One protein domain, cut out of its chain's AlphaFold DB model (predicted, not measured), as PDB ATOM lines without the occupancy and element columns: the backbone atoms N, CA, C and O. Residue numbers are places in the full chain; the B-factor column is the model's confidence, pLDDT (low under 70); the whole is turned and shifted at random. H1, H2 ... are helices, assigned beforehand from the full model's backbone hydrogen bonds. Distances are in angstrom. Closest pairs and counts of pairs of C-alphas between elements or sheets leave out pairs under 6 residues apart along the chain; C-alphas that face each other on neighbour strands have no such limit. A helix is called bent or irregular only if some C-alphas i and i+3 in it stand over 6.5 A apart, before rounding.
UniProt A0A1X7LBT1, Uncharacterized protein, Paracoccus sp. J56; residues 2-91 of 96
ATOM      1  N   PRO A   2     116.278 249.979 245.012       82.12
ATOM      2  CA  PRO A   2     117.623 250.225 245.519       82.12
ATOM      3  C   PRO A   2     118.279 251.367 244.728       82.12
ATOM      4  O   PRO A   2     118.048 251.511 243.527       82.12
ATOM      5  N   PHE A   3     119.091 252.183 245.399       83.12
ATOM      6  CA  PHE A   3     119.724 253.371 244.811       83.12
ATOM      7  C   PHE A   3     120.575 253.045 243.570       83.12
ATOM      8  O   PHE A   3     120.524 253.752 242.568       83.12
ATOM      9  N   THR A   4     121.268 251.906 243.590       83.94
ATOM     10  CA  THR A   4     122.065 251.391 242.467       83.94
ATOM     11  C   THR A   4     121.233 251.125 241.212       83.94
ATOM     12  O   THR A   4     121.658 251.452 240.107       83.94
ATOM     13  N   ALA A   5     120.018 250.589 241.362       83.50
ATOM     14  CA  ALA A   5     119.105 250.352 240.245       83.50
ATOM     15  C   ALA A   5     118.603 251.661 239.623       83.50
ATOM     16  O   ALA A   5     118.465 251.745 238.402       83.50
ATOM     17  N   ILE A   6     118.365 252.686 240.450       84.50
ATOM     18  CA  ILE A   6     117.982 254.024 239.982       84.50
ATOM     19  C   ILE A   6     119.131 254.621 239.170       84.50
ATOM     20  O   ILE A   6     118.904 255.008 238.028       84.50
ATOM     21  N   ILE A   7     120.359 254.622 239.705       88.69
ATOM     22  CA  ILE A   7     121.539 255.129 238.988       88.69
ATOM     23  C   ILE A   7     121.723 254.399 237.661       88.69
ATOM     24  O   ILE A   7     121.805 255.052 236.629       88.69
ATOM     25  N   ASN A   8     121.731 253.064 237.657       87.06
ATOM     26  CA  ASN A   8     121.919 252.299 236.422       87.06
ATOM     27  C   ASN A   8     120.859 252.634 235.372       87.06
ATOM     28  O   ASN A   8     121.181 252.780 234.193       87.06
ATOM     29  N   SER A   9     119.606 252.789 235.797       87.94
ATOM     30  CA  SER A   9     118.514 253.128 234.889       87.94
ATOM     31  C   SER A   9     118.657 254.546 234.342       87.94
ATOM     32  O   SER A   9     118.582 254.734 233.132       87.94
ATOM     33  N   VAL A  10     118.922 255.532 235.206       90.69
ATOM     34  CA  VAL A  10     119.133 256.931 234.805       90.69
ATOM     35  C   VAL A  10     120.329 257.047 233.869       90.69
ATOM     36  O   VAL A  10     120.192 257.618 232.795       90.69
ATOM     37  N   SER A  11     121.473 256.461 234.224       90.69
ATOM     38  CA  SER A  11     122.679 256.480 233.393       90.69
ATOM     39  C   SER A  11     122.438 255.843 232.027       90.69
ATOM     40  O   SER A  11     122.871 256.393 231.019       90.69
ATOM     41  N   SER A  12     121.701 254.727 231.969       88.62
ATOM     42  CA  SER A  12     121.350 254.078 230.697       88.62
ATOM     43  C   SER A  12     120.474 254.983 229.828       88.62
ATOM     44  O   SER A  12     120.761 255.170 228.651       88.62
ATOM     45  N   LEU A  13     119.434 255.589 230.411       92.56
ATOM     46  CA  LEU A  13     118.533 256.494 229.692       92.56
ATOM     47  C   LEU A  13     119.249 257.762 229.217       92.56
ATOM     48  O   LEU A  13     119.092 258.159 228.065       92.56
ATOM     49  N   LEU A  14     120.068 258.369 230.079       92.38
ATOM     50  CA  LEU A  14     120.866 259.542 229.731       92.38
ATOM     51  C   LEU A  14     121.858 259.229 228.618       92.38
ATOM     52  O   LEU A  14     122.014 260.045 227.719       92.38
ATOM     53  N   PHE A  15     122.489 258.054 228.638       91.12
ATOM     54  CA  PHE A  15     123.394 257.650 227.570       91.12
ATOM     55  C   PHE A  15     122.662 257.481 226.234       91.12
ATOM     56  O   PHE A  15     123.128 258.002 225.226       91.12
ATOM     57  N   ILE A  16     121.491 256.829 226.217       89.88
ATOM     58  CA  ILE A  16     120.667 256.704 224.999       89.88
ATOM     59  C   ILE A  16     120.337 258.087 224.429       89.88
ATOM     60  O   ILE A  16     120.536 258.327 223.239       89.88
ATOM     61  N   LEU A  17     119.855 259.002 225.275       91.50
ATOM     62  CA  LEU A  17     119.490 260.356 224.860       91.50
ATOM     63  C   LEU A  17     120.711 261.163 224.413       91.50
ATOM     64  O   LEU A  17     120.637 261.869 223.413       91.50
ATOM     65  N   LEU A  18     121.842 261.036 225.108       90.62
ATOM     66  CA  LEU A  18     123.093 261.677 224.721       90.62
ATOM     67  C   LEU A  18     123.521 261.222 223.326       90.62
ATOM     68  O   LEU A  18     123.801 262.062 222.480       90.62
ATOM     69  N   VAL A  19     123.541 259.913 223.059       87.31
ATOM     70  CA  VAL A  19     123.918 259.385 221.739       87.31
ATOM     71  C   VAL A  19     122.935 259.863 220.670       87.31
ATOM     72  O   VAL A  19     123.369 260.317 219.616       87.31
ATOM     73  N   ALA A  20     121.630 259.835 220.954       86.75
ATOM     74  CA  ALA A  20     120.601 260.287 220.020       86.75
ATOM     75  C   ALA A  20     120.716 261.779 219.663       86.75
ATOM     76  O   ALA A  20     120.528 262.146 218.508       86.75
ATOM     77  N   HIS A  21     121.044 262.636 220.636       86.25
ATOM     78  CA  HIS A  21     121.113 264.093 220.452       86.25
ATOM     79  C   HIS A  21     122.502 264.609 220.058       86.25
ATOM     80  O   HIS A  21     122.673 265.804 219.830       86.25
ATOM     81  N   THR A  22     123.505 263.733 219.970       85.12
ATOM     82  CA  THR A  22     124.878 264.094 219.573       85.12
ATOM     83  C   THR A  22     125.232 263.644 218.163       85.12
ATOM     84  O   THR A  22     126.402 263.703 217.799       85.12
ATOM     85  N   THR A  23     124.261 263.254 217.337       74.38
ATOM     86  CA  THR A  23     124.481 262.847 215.937       74.38
ATOM     87  C   THR A  23     125.294 263.879 215.153       74.38
ATOM     88  O   THR A  23     126.314 263.525 214.573       74.38
ATOM     89  N   ALA A  24     124.960 265.169 215.252       65.56
ATOM     90  CA  ALA A  24     125.721 266.245 214.605       65.56
ATOM     91  C   ALA A  24     127.170 266.366 215.123       65.56
ATOM     92  O   ALA A  24     128.100 266.628 214.362       65.56
ATOM     93  N   TYR A  25     127.392 266.144 216.425       68.38
ATOM     94  CA  TYR A  25     128.744 266.108 216.990       68.38
ATOM     95  C   TYR A  25     129.507 264.860 216.530       68.38
ATOM     96  O   TYR A  25     130.717 264.911 216.322       68.38
ATOM     97  N   GLN A  26     128.810 263.739 216.354       72.88
ATOM     98  CA  GLN A  26     129.406 262.509 215.860       72.88
ATOM     99  C   GLN A  26     129.799 262.639 214.389       72.88
ATOM    100  O   GLN A  26     130.914 262.275 214.036       72.88
ATOM    101  N   GLU A  27     128.942 263.220 213.553       73.75
ATOM    102  CA  GLU A  27     129.224 263.518 212.143       73.75
ATOM    103  C   GLU A  27     130.429 264.446 211.969       73.75
ATOM    104  O   GLU A  27     131.224 264.254 211.052       73.75
ATOM    105  N   ALA A  28     130.600 265.419 212.869       74.12
ATOM    106  CA  ALA A  28     131.720 266.355 212.821       74.12
ATOM    107  C   ALA A  28     133.070 265.734 213.231       74.12
ATOM    108  O   ALA A  28     134.115 266.231 212.816       74.12
ATOM    109  N   ASN A  29     133.065 264.680 214.056       76.12
ATOM    110  CA  ASN A  29     134.282 264.125 214.666       76.12
ATOM    111  C   ASN A  29     134.627 262.696 214.216       76.12
ATOM    112  O   ASN A  29     135.777 262.279 214.358       76.12
ATOM    113  N   TRP A  30     133.669 261.930 213.687       66.88
ATOM    114  CA  TRP A  30     133.900 260.570 213.201       66.88
ATOM    115  C   TRP A  30     133.954 260.497 211.670       66.88
ATOM    116  O   TRP A  30     133.287 261.262 210.978       66.88
ATOM    117  N   PRO A  31     134.718 259.536 211.112       68.94
ATOM    118  CA  PRO A  31     134.736 259.281 209.676       68.94
ATOM    119  C   PRO A  31     133.331 258.974 209.142       68.94
ATOM    120  O   PRO A  31     132.555 258.279 209.808       68.94
ATOM    121  N   ALA A  32     133.044 259.423 207.917       66.25
ATOM    122  CA  ALA A  32     131.801 259.121 207.210       66.25
ATOM    123  C   ALA A  32     131.458 257.620 207.303       66.25
ATOM    124  O   ALA A  32     132.287 256.757 207.003       66.25
ATOM    125  N   GLY A  33     130.244 257.313 207.772       65.06
ATOM    126  CA  GLY A  33     129.758 255.942 207.973       65.06
ATOM    127  C   GLY A  33     130.018 255.320 209.355       65.06
ATOM    128  O   GLY A  33     129.645 254.169 209.559       65.06
ATOM    129  N   ARG A  34     130.617 256.041 210.319       69.19
ATOM    130  CA  ARG A  34     130.761 255.587 211.726       69.19
ATOM    131  C   ARG A  34     129.863 256.324 212.726       69.19
ATOM    132  O   ARG A  34     130.122 256.291 213.926       69.19
ATOM    133  N   VAL A  35     128.825 256.994 212.240       75.25
ATOM    134  CA  VAL A  35     127.890 257.758 213.074       75.25
ATOM    135  C   VAL A  35     126.808 256.829 213.611       75.25
ATOM    136  O   VAL A  35     126.155 256.111 212.848       75.25
ATOM    137  N   VAL A  36     126.605 256.846 214.927       77.19
ATOM    138  CA  VAL A  36     125.602 256.013 215.587       77.19
ATOM    139  C   VAL A  36     124.263 256.729 215.527       77.19
ATOM    140  O   VAL A  36     123.986 257.657 216.283       77.19
ATOM    141  N   HIS A  37     123.405 256.261 214.631       81.00
ATOM    142  CA  HIS A  37     122.057 256.785 214.491       81.00
ATOM    143  C   HIS A  37     121.097 256.002 215.383       81.00
ATOM    144  O   HIS A  37     120.816 254.820 215.161       81.00
ATOM    145  N   VAL A  38     120.582 256.674 216.406       83.62
ATOM    146  CA  VAL A  38     119.547 256.116 217.277       83.62
ATOM    147  C   VAL A  38     118.189 256.343 216.623       83.62
ATOM    148  O   VAL A  38     117.846 257.458 216.242       83.62
ATOM    149  N   ARG A  39     117.392 255.279 216.493       84.94
ATOM    150  CA  ARG A  39     116.053 255.362 215.893       84.94
ATOM    151  C   ARG A  39     115.104 256.173 216.777       84.94
ATOM    152  O   ARG A  39     115.127 256.033 217.997       84.94
ATOM    153  N   GLU A  40     114.186 256.919 216.165       88.12
ATOM    154  CA  GLU A  40     113.217 257.768 216.882       88.12
ATOM    155  C   GLU A  40     112.402 257.001 217.933       88.12
ATOM    156  O   GLU A  40     112.228 257.464 219.059       88.12
ATOM    157  N   TRP A  41     111.965 255.776 217.620       89.94
ATOM    158  CA  TRP A  41     111.211 254.957 218.574       89.94
ATOM    159  C   TRP A  41     112.021 254.594 219.829       89.94
ATOM    160  O   TRP A  41     111.436 254.450 220.900       89.94
ATOM    161  N   VAL A  42     113.354 254.479 219.729       90.19
ATOM    162  CA  VAL A  42     114.239 254.232 220.882       90.19
ATOM    163  C   VAL A  42     114.263 255.463 221.781       90.19
ATOM    164  O   VAL A  42     114.194 255.336 223.001       90.19
ATOM    165  N   VAL A  43     114.299 256.655 221.182       90.75
ATOM    166  CA  VAL A  43     114.236 257.934 221.897       90.75
ATOM    167  C   VAL A  43     112.901 258.073 222.630       90.75
ATOM    168  O   VAL A  43     112.880 258.359 223.827       90.75
ATOM    169  N   TYR A  44     111.780 257.786 221.962       93.75
ATOM    170  CA  TYR A  44     110.460 257.798 222.601       93.75
ATOM    171  C   TYR A  44     110.343 256.760 223.721       93.75
ATOM    172  O   TYR A  44     109.819 257.073 224.790       93.75
ATOM    173  N   ALA A  45     110.876 255.552 223.520       93.06
ATOM    174  CA  ALA A  45     110.919 254.527 224.558       93.06
ATOM    175  C   ALA A  45     111.762 254.975 225.763       93.06
ATOM    176  O   ALA A  45     111.354 254.758 226.902       93.06
ATOM    177  N   ALA A  46     112.892 255.652 225.537       93.06
ATOM    178  CA  ALA A  46     113.723 256.194 226.607       93.06
ATOM    179  C   ALA A  46     112.985 257.281 227.407       93.06
ATOM    180  O   ALA A  46     113.010 257.256 228.638       93.06
ATOM    181  N   TYR A  47     112.261 258.187 226.742       93.44
ATOM    182  CA  TYR A  47     111.424 259.176 227.429       93.44
ATOM    183  C   TYR A  47     110.273 258.533 228.209       93.44
ATOM    184  O   TYR A  47     110.039 258.899 229.361       93.44
ATOM    185  N   ALA A  48     109.586 257.550 227.621       93.75
ATOM    186  CA  ALA A  48     108.508 256.824 228.286       93.75
ATOM    187  C   ALA A  48     109.016 256.097 229.538       93.75
ATOM    188  O   ALA A  48     108.423 256.214 230.611       93.75
ATOM    189  N   LEU A  49     110.157 255.408 229.435       92.75
ATOM    190  CA  LEU A  49     110.809 254.799 230.587       92.75
ATOM    191  C   LEU A  49     111.188 255.864 231.619       92.75
ATOM    192  O   LEU A  49     110.870 255.678 232.790       92.75
ATOM    193  N   GLY A  50     111.789 256.988 231.223       91.81
ATOM    194  CA  GLY A  50     112.117 258.087 232.137       91.81
ATOM    195  C   GLY A  50     110.903 258.604 232.918       91.81
ATOM    196  O   GLY A  50     110.975 258.766 234.137       91.81
ATOM    197  N   ALA A  51     109.757 258.768 232.251       92.06
ATOM    198  CA  ALA A  51     108.500 259.137 232.898       92.06
ATOM    199  C   ALA A  51     108.025 258.066 233.897       92.06
ATOM    200  O   ALA A  51     107.608 258.397 235.006       92.06
ATOM    201  N   VAL A  52     108.147 256.780 233.550       89.62
ATOM    202  CA  VAL A  52     107.832 255.666 234.460       89.62
ATOM    203  C   VAL A  52     108.755 255.665 235.682       89.62
ATOM    204  O   VAL A  52     108.278 255.435 236.792       89.62
ATOM    205  N   LEU A  53     110.049 255.963 235.525       88.88
ATOM    206  CA  LEU A  53     110.971 256.072 236.660       88.88
ATOM    207  C   LEU A  53     110.552 257.192 237.606       88.88
ATOM    208  O   LEU A  53     110.476 256.959 238.810       88.88
ATOM    209  N   LEU A  54     110.253 258.378 237.068       88.12
ATOM    210  CA  LEU A  54     109.744 259.505 237.852       88.12
ATOM    211  C   LEU A  54     108.451 259.131 238.575       88.12
ATOM    212  O   LEU A  54     108.288 259.418 239.757       88.12
ATOM    213  N   TRP A  55     107.546 258.431 237.896       87.00
ATOM    214  CA  TRP A  55     106.305 257.985 238.509       87.00
ATOM    215  C   TRP A  55     106.553 257.010 239.673       87.00
ATOM    216  O   TRP A  55     105.994 257.186 240.754       87.00
ATOM    217  N   LEU A  56     107.451 256.035 239.498       83.19
ATOM    218  CA  LEU A  56     107.801 255.043 240.522       83.19
ATOM    219  C   LEU A  56     108.566 255.629 241.720       83.19
ATOM    220  O   LEU A  56     108.538 255.036 242.810       83.19
ATOM    221  N   THR A  57     109.278 256.744 241.535       81.44
ATOM    222  CA  THR A  57     110.028 257.424 242.601       81.44
ATOM    223  C   THR A  57     109.185 258.457 243.342       81.44
ATOM    224  O   THR A  57     109.281 258.516 244.566       81.44
ATOM    225  N   VAL A  58     108.333 259.210 242.639       84.50
ATOM    226  CA  VAL A  58     107.540 260.313 243.208       84.50
ATOM    227  C   VAL A  58     106.215 259.835 243.807       84.50
ATOM    228  O   VAL A  58     105.834 260.301 244.879       84.50
ATOM    229  N   PHE A  59     105.508 258.896 243.166       82.00
ATOM    230  CA  PHE A  59     104.179 258.484 243.625       82.00
ATOM    231  C   PHE A  59     104.237 257.231 244.515       82.00
ATOM    232  O   PHE A  59     104.731 256.177 244.096       82.00
ATOM    233  N   PRO A  60     103.704 257.290 245.750       69.81
ATOM    234  CA  PRO A  60     103.600 256.115 246.601       69.81
ATOM    235  C   PRO A  60     102.492 255.189 246.079       69.81
ATOM    236  O   PRO A  60     101.302 255.482 246.173       69.81
ATOM    237  N   LEU A  61     102.884 254.037 245.537       73.44
ATOM    238  CA  LEU A  61     101.950 252.959 245.209       73.44
ATOM    239  C   LEU A  61     101.435 252.302 246.497       73.44
ATOM    240  O   LEU A  61     102.230 251.922 247.356       73.44
ATOM    241  N   LYS A  62     100.108 252.121 246.599       76.06
ATOM    242  CA  LYS A  62      99.464 251.379 247.702       76.06
ATOM    243  C   LYS A  62      99.910 249.914 247.766       76.06
ATOM    244  O   LYS A  62      99.973 249.347 248.849       76.06
ATOM    245  N   ASP A  63     100.224 249.319 246.619       82.56
ATOM    246  CA  ASP A  63     100.661 247.928 246.512       82.56
ATOM    247  C   ASP A  63     102.197 247.852 246.461       82.56
ATOM    248  O   ASP A  63     102.831 248.087 245.423       82.56
ATOM    249  N   GLN A  64     102.801 247.539 247.610       79.25
ATOM    250  CA  GLN A  64     104.254 247.417 247.738       79.25
ATOM    251  C   GLN A  64     104.822 246.222 246.965       79.25
ATOM    252  O   GLN A  64     105.962 246.288 246.504       79.25
ATOM    253  N   GLN A  65     104.042 245.156 246.775       83.25
ATOM    254  CA  GLN A  65     104.494 243.937 246.113       83.25
ATOM    255  C   GLN A  65     104.590 244.154 244.599       83.25
ATOM    256  O   GLN A  65     105.620 243.863 243.988       83.25
ATOM    257  N   ARG A  66     103.574 244.797 244.004       80.56
ATOM    258  CA  ARG A  66     103.630 245.259 242.606       80.56
ATOM    259  C   ARG A  66     104.743 246.273 242.381       80.56
ATOM    260  O   ARG A  66     105.453 246.186 241.380       80.56
ATOM    261  N   ARG A  67     104.946 247.205 243.318       81.00
ATOM    262  CA  ARG A  67     106.051 248.173 243.239       81.00
ATOM    263  C   ARG A  67     107.412 247.480 243.257       81.00
ATOM    264  O   ARG A  67     108.290 247.891 242.506       81.00
ATOM    265  N   ALA A  68     107.594 246.449 244.079       81.31
ATOM    266  CA  ALA A  68     108.837 245.684 244.144       81.31
ATOM    267  C   ALA A  68     109.100 244.895 242.851       81.31
ATOM    268  O   ALA A  68     110.216 244.934 242.336       81.31
ATOM    269  N   ALA A  69     108.073 244.255 242.284       84.12
ATOM    270  CA  ALA A  69     108.184 243.544 241.012       84.12
ATOM    271  C   ALA A  69     108.545 244.491 239.852       84.12
ATOM    272  O   ALA A  69     109.501 244.242 239.118       84.12
ATOM    273  N   LEU A  70     107.844 245.626 239.739       81.56
ATOM    274  CA  LEU A  70     108.158 246.669 238.755       81.56
ATOM    275  C   LEU A  70     109.571 247.221 238.963       81.56
ATOM    276  O   LEU A  70     110.318 247.396 238.006       81.56
ATOM    277  N   ALA A  71     109.962 247.440 240.219       81.00
ATOM    278  CA  ALA A  71     111.289 247.917 240.582       81.00
ATOM    279  C   ALA A  71     112.423 246.957 240.213       81.00
ATOM    280  O   ALA A  71     113.521 247.419 239.911       81.00
ATOM    281  N   ALA A  72     112.169 245.650 240.254       85.62
ATOM    282  CA  ALA A  72     113.137 244.629 239.883       85.62
ATOM    283  C   ALA A  72     113.274 244.490 238.361       85.62
ATOM    284  O   ALA A  72     114.380 244.293 237.867       85.62
ATOM    285  N   TRP A  73     112.172 244.621 237.618       88.81
ATOM    286  CA  TRP A  73     112.168 244.500 236.156       88.81
ATOM    287  C   TRP A  73     112.720 245.743 235.445       88.81
ATOM    288  O   TRP A  73     113.416 245.635 234.439       88.81
ATOM    289  N   TYR A  74     112.440 246.930 235.978       89.88
ATOM    290  CA  TYR A  74     112.716 248.202 235.313       89.88
ATOM    291  C   TYR A  74     114.189 248.417 234.888       89.88
ATOM    292  O   TYR A  74     114.414 248.816 233.744       89.88
ATOM    293  N   PRO A  75     115.210 248.097 235.710       88.00
ATOM    294  CA  PRO A  75     116.607 248.245 235.298       88.00
ATOM    295  C   PRO A  75     116.959 247.379 234.089       88.00
ATOM    296  O   PRO A  75     117.693 247.831 233.214       88.00
ATOM    297  N   TRP A  76     116.400 246.166 234.010       91.19
ATOM    298  CA  TRP A  76     116.590 245.272 232.866       91.19
ATOM    299  C   TRP A  76     115.968 245.840 231.596       91.19
ATOM    300  O   TRP A  76     116.579 245.735 230.537       91.19
ATOM    301  N   ALA A  77     114.805 246.488 231.691       91.12
ATOM    302  CA  ALA A  77     114.187 247.161 230.553       91.12
ATOM    303  C   ALA A  77     115.063 248.306 230.016       91.12
ATOM    304  O   ALA A  77     115.286 248.387 228.809       91.12
ATOM    305  N   CYS A  78     115.622 249.146 230.896       91.81
ATOM    306  CA  CYS A  78     116.554 250.204 230.488       91.81
ATOM    307  C   CYS A  78     117.832 249.637 229.857       91.81
ATOM    308  O   CYS A  78     118.297 250.153 228.843       91.81
ATOM    309  N   TRP A  79     118.376 248.557 230.422       91.94
ATOM    310  CA  TRP A  79     119.570 247.892 229.894       91.94
ATOM    311  C   TRP A  79     119.319 247.235 228.533       91.94
ATOM    312  O   TRP A  79     120.121 247.373 227.613       91.94
ATOM    313  N   ALA A  80     118.179 246.563 228.379       92.56
ATOM    314  CA  ALA A  80     117.767 245.967 227.117       92.56
ATOM    315  C   ALA A  80     117.575 247.041 226.042       92.56
ATOM    316  O   ALA A  80     118.072 246.879 224.929       92.56
ATOM    317  N   LEU A  81     116.920 248.159 226.375       93.44
ATOM    318  CA  LEU A  81     116.746 249.268 225.440       93.44
ATOM    319  C   LEU A  81     118.089 249.891 225.042       93.44
ATOM    320  O   LEU A  81     118.287 250.187 223.867       93.44
ATOM    321  N   LEU A  82     119.017 250.047 225.990       90.88
ATOM    322  CA  LEU A  82     120.371 250.536 225.728       90.88
ATOM    323  C   LEU A  82     121.102 249.627 224.733       90.88
ATOM    324  O   LEU A  82     121.575 250.096 223.700       90.88
ATOM    325  N   ILE A  83     121.160 248.323 225.010       90.62
ATOM    326  CA  ILE A  83     121.855 247.364 224.144       90.62
ATOM    327  C   ILE A  83     121.193 247.301 222.769       90.62
ATOM    328  O   ILE A  83     121.866 247.421 221.746       90.62
ATOM    329  N   VAL A  84     119.876 247.122 222.723       90.50
ATOM    330  CA  VAL A  84     119.163 246.952 221.457       90.50
ATOM    331  C   VAL A  84     119.209 248.238 220.639       90.50
ATOM    332  O   VAL A  84     119.521 248.192 219.454       90.50
ATOM    333  N   GLY A  85     118.917 249.377 221.262       86.12
ATOM    334  CA  GLY A  85     118.762 250.658 220.585       86.12
ATOM    335  C   GLY A  85     120.074 251.318 220.171       86.12
ATOM    336  O   GLY A  85     120.095 251.993 219.145       86.12
ATOM    337  N   VAL A  86     121.156 251.115 220.932       85.50
ATOM    338  CA  VAL A  86     122.441 251.801 220.708       85.50
ATOM    339  C   VAL A  86     123.524 250.874 220.155       85.50
ATOM    340  O   VAL A  86     124.406 251.339 219.441       85.50
ATOM    341  N   VAL A  87     123.471 249.569 220.439       85.94
ATOM    342  CA  VAL A  87     124.511 248.622 219.996       85.94
ATOM    343  C   VAL A  87     124.016 247.754 218.845       85.94
ATOM    344  O   VAL A  87     124.566 247.803 217.749       85.94
ATOM    345  N   ILE A  88     122.956 246.974 219.067       86.81
ATOM    346  CA  ILE A  88     122.494 245.968 218.100       86.81
ATOM    347  C   ILE A  88     121.889 246.647 216.867       86.81
ATOM    348  O   ILE A  88     122.292 246.363 215.742       86.81
ATOM    349  N   MET A  89     120.932 247.558 217.053       86.50
ATOM    350  CA  MET A  89     120.241 248.198 215.930       86.50
ATOM    351  C   MET A  89     121.204 248.941 214.995       86.50
ATOM    352  O   MET A  89     121.134 248.681 213.796       86.50
ATOM    353  N   PRO A  90     122.130 249.790 215.477       79.12
ATOM    354  CA  PRO A  90     123.065 250.477 214.588       79.12
ATOM    355  C   PRO A  90     124.048 249.533 213.883       79.12
ATOM    356  O   PRO A  90     124.401 249.780 212.734       79.12
ATOM    357  N   MET A  91     124.465 248.438 214.534       82.19
ATOM    358  CA  MET A  91     125.420 247.481 213.961       82.19
ATOM    359  C   MET A  91     124.803 246.609 212.858       82.19
ATOM    360  O   MET A  91     125.445 246.364 211.840       82.19
TER     361      MET A  91
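Overview. This is residues 2 to 91 of the 96 residues of an uncharacterized protein of Paracoccus sp. J56 (UniProt A0A1X7LBT1). Three long helical pieces, H1, H3 and the arm H4b, form an up-and-down bundle, each running against the one before it, their centres making a triangle. Beyond one end of the bundle lies short H2, where residues 28 to 33 stick out; residues 58 to 66 stick out at the other end, where H4 begins with its arm H4a. The printed part has 90 residues with four named helices, H1 to H4 in order, and no named strand: all helix. The whole is a loose rod, spanning 52 by 22 by 21 A, with a radius of gyration of the C-alphas of 15.1 A.

Arrangement. H1, residues 3 to 21, touches H3, residues 40 to 58, opposite ways at a shallow tilt of 29 degrees; the closest C-alphas, of Leu 13 and Ala 46, are 5.7 A apart, and H3 uses residues 43 to 50 alone. H2, residues 23 to 29, meets H1 only through their link. H4, residues 64 to 91, was assigned as one helix by its hydrogen bonds but is bent, with C-alphas 72 and 75 at 6.8 A; its arms, H4a at 64 to 72 and H4b at 75 to 91, stand at 27 degrees. H4b touches H1, the same way at a shallow tilt of 27 degrees, closest at the C-alphas of Ser 9 and Pro 75, 5.3 A. H4b's residues 78 to 85 alone touch H3's residues 42 to 49 alone, opposite ways at 13 degrees, a shallow tilt, closest at the C-alphas of Val 42 and Gly 85, 5.8 A. H4a and H3 are close but not clearly touching, 7.6 A between the closest C-alphas, of Leu 56 and Arg 67. In H1, H2, H3 and H4a every O i to N i+4 pair is within hydrogen-bond range; in H4b, 10 of 13.

Along the chain. H1 begins at C-alpha 3 (119.724, 253.371, 244.811) and is 26.7 A long, H2 10.0 A, H3 27.1 A, H4a 12.2 A. H4b, 23.1 A, has a kink of 26 degrees near residue 85 and ends at C-alpha 91 (125.420, 247.481, 213.961).

Size, cuts and confidence. The C-alphas farthest apart, of Pro 31 and Lys 62, are 52.5 A apart. The printed part has no cut and no long link. Mean pLDDT of the printed part is 84.4; residues 24 to 25, 30 to 34 and 60 are under 70.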